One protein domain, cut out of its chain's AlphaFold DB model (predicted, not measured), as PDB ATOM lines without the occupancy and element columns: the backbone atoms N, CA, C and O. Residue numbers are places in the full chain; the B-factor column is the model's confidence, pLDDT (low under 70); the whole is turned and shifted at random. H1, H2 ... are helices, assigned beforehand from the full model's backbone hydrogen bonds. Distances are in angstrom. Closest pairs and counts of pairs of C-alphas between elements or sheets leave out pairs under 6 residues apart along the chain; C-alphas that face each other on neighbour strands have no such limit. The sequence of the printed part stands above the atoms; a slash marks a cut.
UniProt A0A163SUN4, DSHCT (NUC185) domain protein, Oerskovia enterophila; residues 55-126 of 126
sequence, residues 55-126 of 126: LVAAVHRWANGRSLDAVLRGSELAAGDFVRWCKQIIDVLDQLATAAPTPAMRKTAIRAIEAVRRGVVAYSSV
ATOM      1  N   LEU A  55     -17.513   8.267  14.744       89.38
ATOM      2  CA  LEU A  55     -18.928   7.929  14.556       89.38
ATOM      3  C   LEU A  55     -19.529   8.447  13.243       89.38
ATOM      4  O   LEU A  55     -20.588   7.962  12.836       89.38
ATOM      5  N   VAL A  56     -18.871   9.383  12.550       91.75
ATOM      6  CA  VAL A  56     -19.432  10.080  11.377       91.75
ATOM      7  C   VAL A  56     -19.893   9.094  10.302       91.75
ATOM      8  O   VAL A  56     -21.050   9.117   9.876       91.75
ATOM      9  N   ALA A  57     -19.014   8.183   9.881       90.88
ATOM     10  CA  ALA A  57     -19.325   7.220   8.827       90.88
ATOM     11  C   ALA A  57     -20.415   6.219   9.243       90.88
ATOM     12  O   ALA A  57     -21.237   5.806   8.417       90.88
ATOM     13  N   ALA A  58     -20.425   5.812  10.514       92.94
ATOM     14  CA  ALA A  58     -21.405   4.882  11.064       92.94
ATOM     15  C   ALA A  58     -22.808   5.506  11.069       92.94
ATOM     16  O   ALA A  58     -23.743   4.950  10.486       92.94
ATOM     17  N   VAL A  59     -22.929   6.709  11.635       94.81
ATOM     18  CA  VAL A  59     -24.184   7.467  11.698       94.81
ATOM     19  C   VAL A  59     -24.665   7.837  10.300       94.81
ATOM     20  O   VAL A  59     -25.845   7.671  10.006       94.81
ATOM     21  N   HIS A  60     -23.775   8.253   9.395       94.25
ATOM     22  CA  HIS A  60     -24.157   8.560   8.017       94.25
ATOM     23  C   HIS A  60     -24.719   7.330   7.288       94.25
ATOM     24  O   HIS A  60     -25.768   7.414   6.646       94.25
ATOM     25  N   ARG A  61     -24.069   6.161   7.397       94.19
ATOM     26  CA  ARG A  61     -24.589   4.903   6.824       94.19
ATOM     27  C   ARG A  61     -25.953   4.548   7.408       94.19
ATOM     28  O   ARG A  61     -26.848   4.134   6.669       94.19
ATOM     29  N   TRP A  62     -26.120   4.741   8.712       96.69
ATOM     30  CA  TRP A  62     -27.384   4.510   9.389       96.69
ATOM     31  C   TRP A  62     -28.485   5.479   8.935       96.69
ATOM     32  O   TRP A  62     -29.549   5.036   8.514       96.69
ATOM     33  N   ALA A  63     -28.251   6.785   8.909       96.62
ATOM     34  CA  ALA A  63     -29.246   7.746   8.431       96.62
ATOM     35  C   ALA A  63     -29.660   7.481   6.964       96.62
ATOM     36  O   ALA A  63     -30.805   7.704   6.591       96.62
ATOM     37  N   ASN A  64     -28.766   6.898   6.154       95.50
ATOM     38  CA  ASN A  64     -29.048   6.453   4.781       95.50
ATOM     39  C   ASN A  64     -29.681   5.043   4.677       95.50
ATOM     40  O   ASN A  64     -29.680   4.438   3.607       95.50
ATOM     41  N   GLY A  65     -30.197   4.481   5.774       96.19
ATOM     42  CA  GLY A  65     -31.006   3.255   5.758       96.19
ATOM     43  C   GLY A  65     -30.244   1.923   5.805       96.19
ATOM     44  O   GLY A  65     -30.863   0.869   5.672       96.19
ATOM     45  N   ARG A  66     -28.918   1.909   6.011       96.56
ATOM     46  CA  ARG A  66     -28.140   0.650   6.098       96.56
ATOM     47  C   ARG A  66     -28.486  -0.172   7.351       96.56
ATOM     48  O   ARG A  66     -28.805   0.385   8.395       96.56
ATOM     49  N   SER A  67     -28.413  -1.503   7.295       96.25
ATOM     50  CA  SER A  67     -28.671  -2.346   8.479       96.25
ATOM     51  C   SER A  67     -27.667  -2.077   9.610       96.25
ATOM     52  O   SER A  67     -26.578  -1.565   9.362       96.25
ATOM     53  N   LEU A  68     -28.022  -2.442  10.850       94.88
ATOM     54  CA  LEU A  68     -27.114  -2.309  11.997       94.88
ATOM     55  C   LEU A  68     -25.828  -3.104  11.760       94.88
ATOM     56  O   LEU A  68     -24.745  -2.558  11.905       94.88
ATOM     57  N   ASP A  69     -25.959  -4.347  11.293       94.44
ATOM     58  CA  ASP A  69     -24.821  -5.172  10.881       94.44
ATOM     59  C   ASP A  69     -23.896  -4.409   9.919       94.44
ATOM     60  O   ASP A  69     -22.707  -4.262  10.175       94.44
ATOM     61  N   ALA A  70     -24.451  -3.784   8.876       92.12
ATOM     62  CA  ALA A  70     -23.665  -3.018   7.915       92.12
ATOM     63  C   ALA A  70     -22.961  -1.785   8.488       92.12
ATOM     64  O   ALA A  70     -21.964  -1.346   7.915       92.12
ATOM     65  N   VAL A  71     -23.485  -1.214   9.568       92.69
ATOM     66  CA  VAL A  71     -22.870  -0.087  10.273       92.69
ATOM     67  C   VAL A  71     -21.713  -0.556  11.149       92.69
ATOM     68  O   VAL A  71     -20.687   0.120  11.178       92.69
ATOM     69  N   LEU A  72     -21.867  -1.704  11.816       91.00
ATOM     70  CA  LEU A  72     -20.879  -2.241  12.753       91.00
ATOM     71  C   LEU A  72     -19.735  -2.994  12.060       91.00
ATOM     72  O   LEU A  72     -18.653  -3.122  12.632       91.00
ATOM     73  N   ARG A  73     -19.944  -3.478  10.827       88.56
ATOM     74  CA  ARG A  73     -18.922  -4.208  10.060       88.56
ATOM     75  C   ARG A  73     -17.611  -3.425   9.950       88.56
ATOM     76  O   ARG A  73     -17.580  -2.333   9.383       88.56
ATOM     77  N   GLY A  74     -16.529  -4.042  10.429       79.75
ATOM     78  CA  GLY A  74     -15.181  -3.469  10.403       79.75
ATOM     79  C   GLY A  74     -14.973  -2.314  11.383       79.75
ATOM     80  O   GLY A  74     -14.052  -1.528  11.191       79.75
ATOM     81  N   SER A  75     -15.837  -2.175  12.394       81.62
ATOM     82  CA  SER A  75     -15.672  -1.209  13.480       81.62
ATOM     83  C   SER A  75     -15.586  -1.926  14.826       81.62
ATOM     84  O   SER A  75     -16.272  -2.922  15.032       81.62
ATOM     85  N   GLU A  76     -14.836  -1.357  15.768       82.44
ATOM     86  CA  GLU A  76     -14.797  -1.781  17.182       82.44
ATOM     87  C   GLU A  76     -16.044  -1.330  17.971       82.44
ATOM     88  O   GLU A  76     -16.058  -1.274  19.200       82.44
ATOM     89  N   LEU A  77     -17.099  -0.917  17.267       86.19
ATOM     90  CA  LEU A  77     -18.260  -0.292  17.866       86.19
ATOM     91  C   LEU A  77     -19.210  -1.347  18.433       86.19
ATOM     92  O   LEU A  77     -19.781  -2.146  17.692       86.19
ATOM     93  N   ALA A  78     -19.451  -1.319  19.743       92.19
ATOM     94  CA  ALA A  78     -20.484  -2.156  20.335       92.19
ATOM     95  C   ALA A  78     -21.882  -1.689  19.888       92.19
ATOM     96  O   ALA A  78     -22.190  -0.495  19.875       92.19
ATOM     97  N   ALA A  79     -22.768  -2.641  19.578       92.62
ATOM     98  CA  ALA A  79     -24.136  -2.349  19.138       92.62
ATOM     99  C   ALA A  79     -24.918  -1.495  20.153       92.62
ATOM    100  O   ALA A  79     -25.623  -0.562  19.768       92.62
ATOM    101  N   GLY A  80     -24.779  -1.802  21.447       93.94
ATOM    102  CA  GLY A  80     -25.438  -1.058  22.522       93.94
ATOM    103  C   GLY A  80     -24.968   0.392  22.599       93.94
ATOM    104  O   GLY A  80     -25.789   1.304  22.703       93.94
ATOM    105  N   ASP A  81     -23.664   0.622  22.456       93.81
ATOM    106  CA  ASP A  81     -23.140   1.979  22.431       93.81
ATOM    107  C   ASP A  81     -23.571   2.743  21.179       93.81
ATOM    108  O   ASP A  81     -23.944   3.911  21.281       93.81
ATOM    109  N   PHE A  82     -23.619   2.085  20.016       95.25
ATOM    110  CA  PHE A  82     -24.167   2.693  18.803       95.25
ATOM    111  C   PHE A  82     -25.593   3.205  19.006       95.25
ATOM    112  O   PHE A  82     -25.902   4.349  18.668       95.25
ATOM    113  N   VAL A  83     -26.453   2.393  19.621       96.19
ATOM    114  CA  VAL A  83     -27.816   2.813  19.968       96.19
ATOM    115  C   VAL A  83     -27.801   3.991  20.941       96.19
ATOM    116  O   VAL A  83     -28.546   4.952  20.741       96.19
ATOM    117  N   ARG A  84     -26.932   3.962  21.957       95.81
ATOM    118  CA  ARG A  84     -26.772   5.063  22.915       95.81
ATOM    119  C   ARG A  84     -26.354   6.370  22.229       95.81
ATOM    120  O   ARG A  84     -26.938   7.408  22.526       95.81
ATOM    121  N   TRP A  85     -25.400   6.346  21.298       95.94
ATOM    122  CA  TRP A  85     -25.002   7.547  20.549       95.94
ATOM    123  C   TRP A  85     -26.093   8.040  19.609       95.94
ATOM    124  O   TRP A  85     -26.315   9.243  19.532       95.94
ATOM    125  N   CYS A  86     -26.829   7.145  18.946       97.50
ATOM    126  CA  CYS A  86     -27.983   7.545  18.143       97.50
ATOM    127  C   CYS A  86     -29.027   8.300  18.976       97.50
ATOM    128  O   CYS A  86     -29.582   9.282  18.491       97.50
ATOM    129  N   LYS A  87     -29.264   7.887  20.229       96.12
ATOM    130  CA  LYS A  87     -30.144   8.616  21.156       96.12
ATOM    131  C   LYS A  87     -29.595  10.009  21.476       96.12
ATOM    132  O   LYS A  87     -30.296  10.984  21.257       96.12
ATOM    133  N   GLN A  88     -28.314  10.112  21.839       97.06
ATOM    134  CA  GLN A  88     -27.663  11.408  22.090       97.06
ATOM    135  C   GLN A  88     -27.730  12.349  20.875       97.06
ATOM    136  O   GLN A  88     -27.983  13.540  21.021       97.06
ATOM    137  N   ILE A  89     -27.545  11.818  19.664       97.31
ATOM    138  CA  ILE A  89     -27.669  12.586  18.418       97.31
ATOM    139  C   ILE A  89     -29.107  13.072  18.220       97.31
ATOM    140  O   ILE A  89     -29.309  14.225  17.853       97.31
ATOM    141  N   ILE A  90     -30.102  12.216  18.465       98.19
ATOM    142  CA  ILE A  90     -31.519  12.594  18.397       98.19
ATOM    143  C   ILE A  90     -31.822  13.717  19.393       98.19
ATOM    144  O   ILE A  90     -32.483  14.677  19.007       98.19
ATOM    145  N   ASP A  91     -31.313  13.629  20.620       98.06
ATOM    146  CA  ASP A  91     -31.538  14.642  21.654       98.06
ATOM    147  C   ASP A  91     -30.944  16.001  21.244       98.06
ATOM    148  O   ASP A  91     -31.614  17.029  21.328       98.06
ATOM    149  N   VAL A  92     -29.713  16.016  20.716       97.19
ATOM    150  CA  VAL A  92     -29.081  17.248  20.207       97.19
ATOM    151  C   VAL A  92     -29.838  17.802  18.998       97.19
ATOM    152  O   VAL A  92     -30.061  19.008  18.904       97.19
ATOM    153  N   LEU A  93     -30.276  16.950  18.069       98.12
ATOM    154  CA  LEU A  93     -31.075  17.391  16.924       98.12
ATOM    155  C   LEU A  93     -32.426  17.979  17.353       98.12
ATOM    156  O   LEU A  93     -32.904  18.912  16.710       98.12
ATOM    157  N   ASP A  94     -33.030  17.472  18.425       98.31
ATOM    158  CA  ASP A  94     -34.278  18.005  18.980       98.31
ATOM    159  C   ASP A  94     -34.070  19.394  19.609       98.31
ATOM    160  O   ASP A  94     -34.840  20.330  19.358       98.31
ATOM    161  N   GLN A  95     -32.952  19.585  20.317       98.12
ATOM    162  CA  GLN A  95     -32.525  20.904  20.800       98.12
ATOM    163  C   GLN A  95     -32.291  21.877  19.636       98.12
ATOM    164  O   GLN A  95     -32.789  23.005  19.664       98.12
ATOM    165  N   LEU A  96     -31.611  21.434  18.571       97.19
ATOM    166  CA  LEU A  96     -31.407  22.232  17.358       97.19
ATOM    167  C   LEU A  96     -32.727  22.567  16.662       97.19
ATOM    168  O   LEU A  96     -32.900  23.690  16.191       97.19
ATOM    169  N   ALA A  97     -33.674  21.629  16.600       98.06
ATOM    170  CA  ALA A  97     -34.995  21.882  16.040       98.06
ATOM    171  C   ALA A  97     -35.731  22.959  16.848       98.06
ATOM    172  O   ALA A  97     -36.338  23.849  16.255       98.06
ATOM    173  N   THR A  98     -35.639  22.912  18.177       98.00
ATOM    174  CA  THR A  98     -36.246  23.894  19.085       98.00
ATOM    175  C   THR A  98     -35.638  25.284  18.897       98.00
ATOM    176  O   THR A  98     -36.377  26.236  18.626       98.00
ATOM    177  N   ALA A  99     -34.306  25.378  18.940       98.06
ATOM    178  CA  ALA A  99     -33.540  26.621  18.834       98.06
ATOM    179  C   ALA A  99     -33.384  27.159  17.396       98.06
ATOM    180  O   ALA A  99     -32.818  28.233  17.199       98.06
ATOM    181  N   ALA A 100     -33.868  26.436  16.379       97.38
ATOM    182  CA  ALA A 100     -33.655  26.778  14.977       97.38
ATOM    183  C   ALA A 100     -34.150  28.202  14.631       97.38
ATOM    184  O   ALA A 100     -35.357  28.464  14.742       97.38
ATOM    185  N   PRO A 101     -33.274  29.081  14.094       96.81
ATOM    186  CA  PRO A 101     -33.622  30.459  13.742       96.81
ATOM    187  C   PRO A 101     -34.488  30.547  12.482       96.81
ATOM    188  O   PRO A 101     -35.112  31.572  12.222       96.81
ATOM    189  N   THR A 102     -34.536  29.479  11.676       98.31
ATOM    190  CA  THR A 102     -35.329  29.429  10.445       98.31
ATOM    191  C   THR A 102     -36.201  28.172  10.376       98.31
ATOM    192  O   THR A 102     -35.797  27.099  10.844       98.31
ATOM    193  N   PRO A 103     -37.375  28.240   9.715       98.12
ATOM    194  CA  PRO A 103     -38.209  27.062   9.476       98.12
ATOM    195  C   PRO A 103     -37.495  25.964   8.671       98.12
ATOM    196  O   PRO A 103     -37.724  24.777   8.895       98.12
ATOM    197  N   ALA A 104     -36.609  26.346   7.745       98.19
ATOM    198  CA  ALA A 104     -35.845  25.402   6.931       98.19
ATOM    199  C   ALA A 104     -34.854  24.582   7.773       98.19
ATOM    200  O   ALA A 104     -34.760  23.363   7.596       98.19
ATOM    201  N   MET A 105     -34.164  25.221   8.723       97.38
ATOM    202  CA  MET A 105     -33.253  24.531   9.639       97.38
ATOM    203  C   MET A 105     -34.018  23.588  10.572       97.38
ATOM    204  O   MET A 105     -33.659  22.418  10.677       97.38
ATOM    205  N   ARG A 106     -35.145  24.046  11.134       98.50
ATOM    206  CA  ARG A 106     -36.047  23.211  11.947       98.50
ATOM    207  C   ARG A 106     -36.492  21.957  11.199       98.50
ATOM    208  O   ARG A 106     -36.370  20.846  11.705       98.50
ATOM    209  N   LYS A 107     -36.957  22.122   9.956       98.50
ATOM    210  CA  LYS A 107     -37.380  21.009   9.094       98.50
ATOM    211  C   LYS A 107     -36.233  20.042   8.794       98.50
ATOM    212  O   LYS A 107     -36.461  18.840   8.693       98.50
ATOM    213  N   THR A 108     -35.017  20.556   8.634       98.12
ATOM    214  CA  THR A 108     -33.824  19.734   8.394       98.12
ATOM    215  C   THR A 108     -33.468  18.903   9.626       98.12
ATOM    216  O   THR A 108     -33.245  17.703   9.486       98.12
ATOM    217  N   ALA A 109     -33.505  19.498  10.820       98.19
ATOM    218  CA  ALA A 109     -33.273  18.789  12.076       98.19
ATOM    219  C   ALA A 109     -34.306  17.670  12.305       98.19
ATOM    220  O   ALA A 109     -33.925  16.530  12.552       98.19
ATOM    221  N   ILE A 110     -35.600  17.952  12.100       98.44
ATOM    222  CA  ILE A 110     -36.674  16.948  12.228       98.44
ATOM    223  C   ILE A 110     -36.460  15.773  11.263       98.44
ATOM    224  O   ILE A 110     -36.523  14.615  11.670       98.44
ATOM    225  N   ARG A 111     -36.121  16.048   9.997       98.38
ATOM    226  CA  ARG A 111     -35.812  14.991   9.017       98.38
ATOM    227  C   ARG A 111     -34.610  14.139   9.429       98.38
ATOM    228  O   ARG A 111     -34.611  12.933   9.199       98.38
ATOM    229  N   ALA A 112     -33.585  14.749  10.021       98.12
ATOM    230  CA  ALA A 112     -32.429  14.018  10.528       98.12
ATOM    231  C   ALA A 112     -32.806  13.116  11.718       98.12
ATOM    232  O   ALA A 112     -32.371  11.967  11.761       98.12
ATOM    233  N   ILE A 113     -33.670  13.589  12.629       98.38
ATOM    234  CA  ILE A 113     -34.209  12.775  13.732       98.38
ATOM    235  C   ILE A 113     -34.926  11.544  13.180       98.38
ATOM    236  O   ILE A 113     -34.628  10.430  13.602       98.38
ATOM    237  N   GLU A 114     -35.832  11.725  12.218       98.00
ATOM    238  CA  GLU A 114     -36.581  10.626  11.593       98.00
ATOM    239  C   GLU A 114     -35.652   9.607  10.916       98.00
ATOM    240  O   GLU A 114     -35.836   8.399  11.063       98.00
ATOM    241  N   ALA A 115     -34.609  10.077  10.226       98.12
ATOM    242  CA  ALA A 115     -33.639   9.211   9.557       98.12
ATOM    243  C   ALA A 115     -32.819   8.353  10.541       98.12
ATOM    244  O   ALA A 115     -32.485   7.201  10.244       98.12
ATOM    245  N   VAL A 116     -32.491   8.900  11.717       98.00
ATOM    246  CA  VAL A 116     -31.727   8.197  12.759       98.00
ATOM    247  C   VAL A 116     -32.635   7.314  13.626       98.00
ATOM    248  O   VAL A 116     -32.242   6.205  14.003       98.00
ATOM    249  N   ARG A 117     -33.865   7.747  13.919       97.38
ATOM    250  CA  ARG A 117     -34.830   7.048  14.782       97.38
ATOM    251  C   ARG A 117     -35.560   5.932  14.029       97.38
ATOM    252  O   ARG A 117     -36.749   6.015  13.739       97.38
ATOM    253  N   ARG A 118     -34.852   4.841  13.752       96.00
ATOM    254  CA  ARG A 118     -35.405   3.652  13.080       96.00
ATOM    255  C   ARG A 118     -34.894   2.353  13.693       96.00
ATOM    256  O   ARG A 118     -33.955   2.368  14.480       96.00
ATOM    257  N   GLY A 119     -35.482   1.215  13.319       95.00
ATOM    258  CA  GLY A 119     -35.017  -0.112  13.745       95.00
ATOM    259  C   GLY A 119     -34.784  -0.211  15.257       95.00
ATOM    260  O   GLY A 119     -35.559   0.329  16.042       95.00
ATOM    261  N   VAL A 120     -33.685  -0.852  15.669       94.12
ATOM    262  CA  VAL A 120     -33.343  -1.037  17.095       94.12
ATOM    263  C   VAL A 120     -33.295   0.275  17.893       94.12
ATOM    264  O   VAL A 120     -33.649   0.280  19.066       94.12
ATOM    265  N   VAL A 121     -32.936   1.401  17.264       93.94
ATOM    266  CA  VAL A 121     -32.902   2.712  17.933       93.94
ATOM    267  C   VAL A 121     -34.313   3.144  18.332       93.94
ATOM    268  O   VAL A 121     -34.499   3.645  19.436       93.94
ATOM    269  N   ALA A 122     -35.308   2.899  17.475       92.75
ATOM    270  CA  ALA A 122     -36.708   3.229  17.740       92.75
ATOM    271  C   ALA A 122     -37.390   2.260  18.723       92.75
ATOM    272  O   ALA A 122     -38.278   2.678  19.456       92.75
ATOM    273  N   TYR A 123     -36.990   0.983  18.742       88.25
ATOM    274  CA  TYR A 123     -37.601  -0.036  19.610       88.25
ATOM    275  C   TYR A 123     -36.946  -0.160  20.989       88.25
ATOM    276  O   TYR A 123     -37.521  -0.767  21.887       88.25
ATOM    277  N   SER A 124     -35.741   0.385  21.169       75.62
ATOM    278  CA  SER A 124     -35.064   0.370  22.465       75.62
ATOM    279  C   SER A 124     -35.675   1.404  23.417       75.62
ATOM    280  O   SER A 124     -35.255   2.564  23.452       75.62
ATOM    281  N   SER A 125     -36.648   0.986  24.222       64.62
ATOM    282  CA  SER A 125     -36.998   1.715  25.443       64.62
ATOM    283  C   SER A 125     -35.775   1.728  26.360       64.62
ATOM    284  O   SER A 125     -35.074   0.721  26.462       64.62
ATOM    285  N   VAL A 126     -35.455   2.892  26.924       53.69
ATOM    286  CA  VAL A 126     -34.501   2.981  28.042       53.69
ATOM    287  C   VAL A 126     -35.058   2.183  29.216       53.69
ATOM    288  O   VAL A 126     -36.292   2.261  29.415       53.69
TER     289      VAL A 126
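AT A GLANCE: This is residues 55 to 126 of the 126 residues of the protein "DSHCT (NUC185) domain protein" of Oerskovia enterophila (UniProt A0A163SUN4). A helical hairpin of long H3 and shorter H4 makes the length; H1 meets H4's last residues in a corner, about perpendicular to it, with small H2 packed on H1 and small H5 packed on the early part of H3. The 72 printed residues include five named helices, H1 to H5 along the chain, and no named strand: all helix. The whole is compact, with a radius of gyration of the C-alphas of 12.6 A, and elongated, spanning 38 by 24 by 17 A.

HOW THE PARTS SIT: H1, residues 56 to 63, touches H2, residues 68 to 72; their closest C-alphas, Ala 58 and Val 71, are 5.2 A apart. H3, residues 79 to 99, and H4, residues 103 to 116, form a helical hairpin, opposite ways at a shallow tilt of 13 degrees; their closest C-alphas, Ala 97 and Arg 106, are 4.4 A apart. H1 touches H4 at residues 112 to 116 alone, about perpendicular at 88 degrees, closest at C-alphas 63 and 115, 4.8 A. H5, residues 119 to 123, touches H3 at residues 83 to 87 alone, closest at C-alphas 121 and 83, 5.5 A. In H1 to H5 every O i to N i+4 pair is within hydrogen-bond range.

IN THESE COORDINATES: H1 begins at C-alpha 56, (-19.432, 10.080, 11.377). H3 is 30.5 A long and H4 20.2 A. H5 ends at C-alpha 123, (-37.601, -0.036, 19.610).

THE WHOLE: The farthest C-alphas, Gly 74 and Pro 101, are 38.8 A apart. The printed part has no cut and no long link; pLDDT is under 70 at residues 125 to 126.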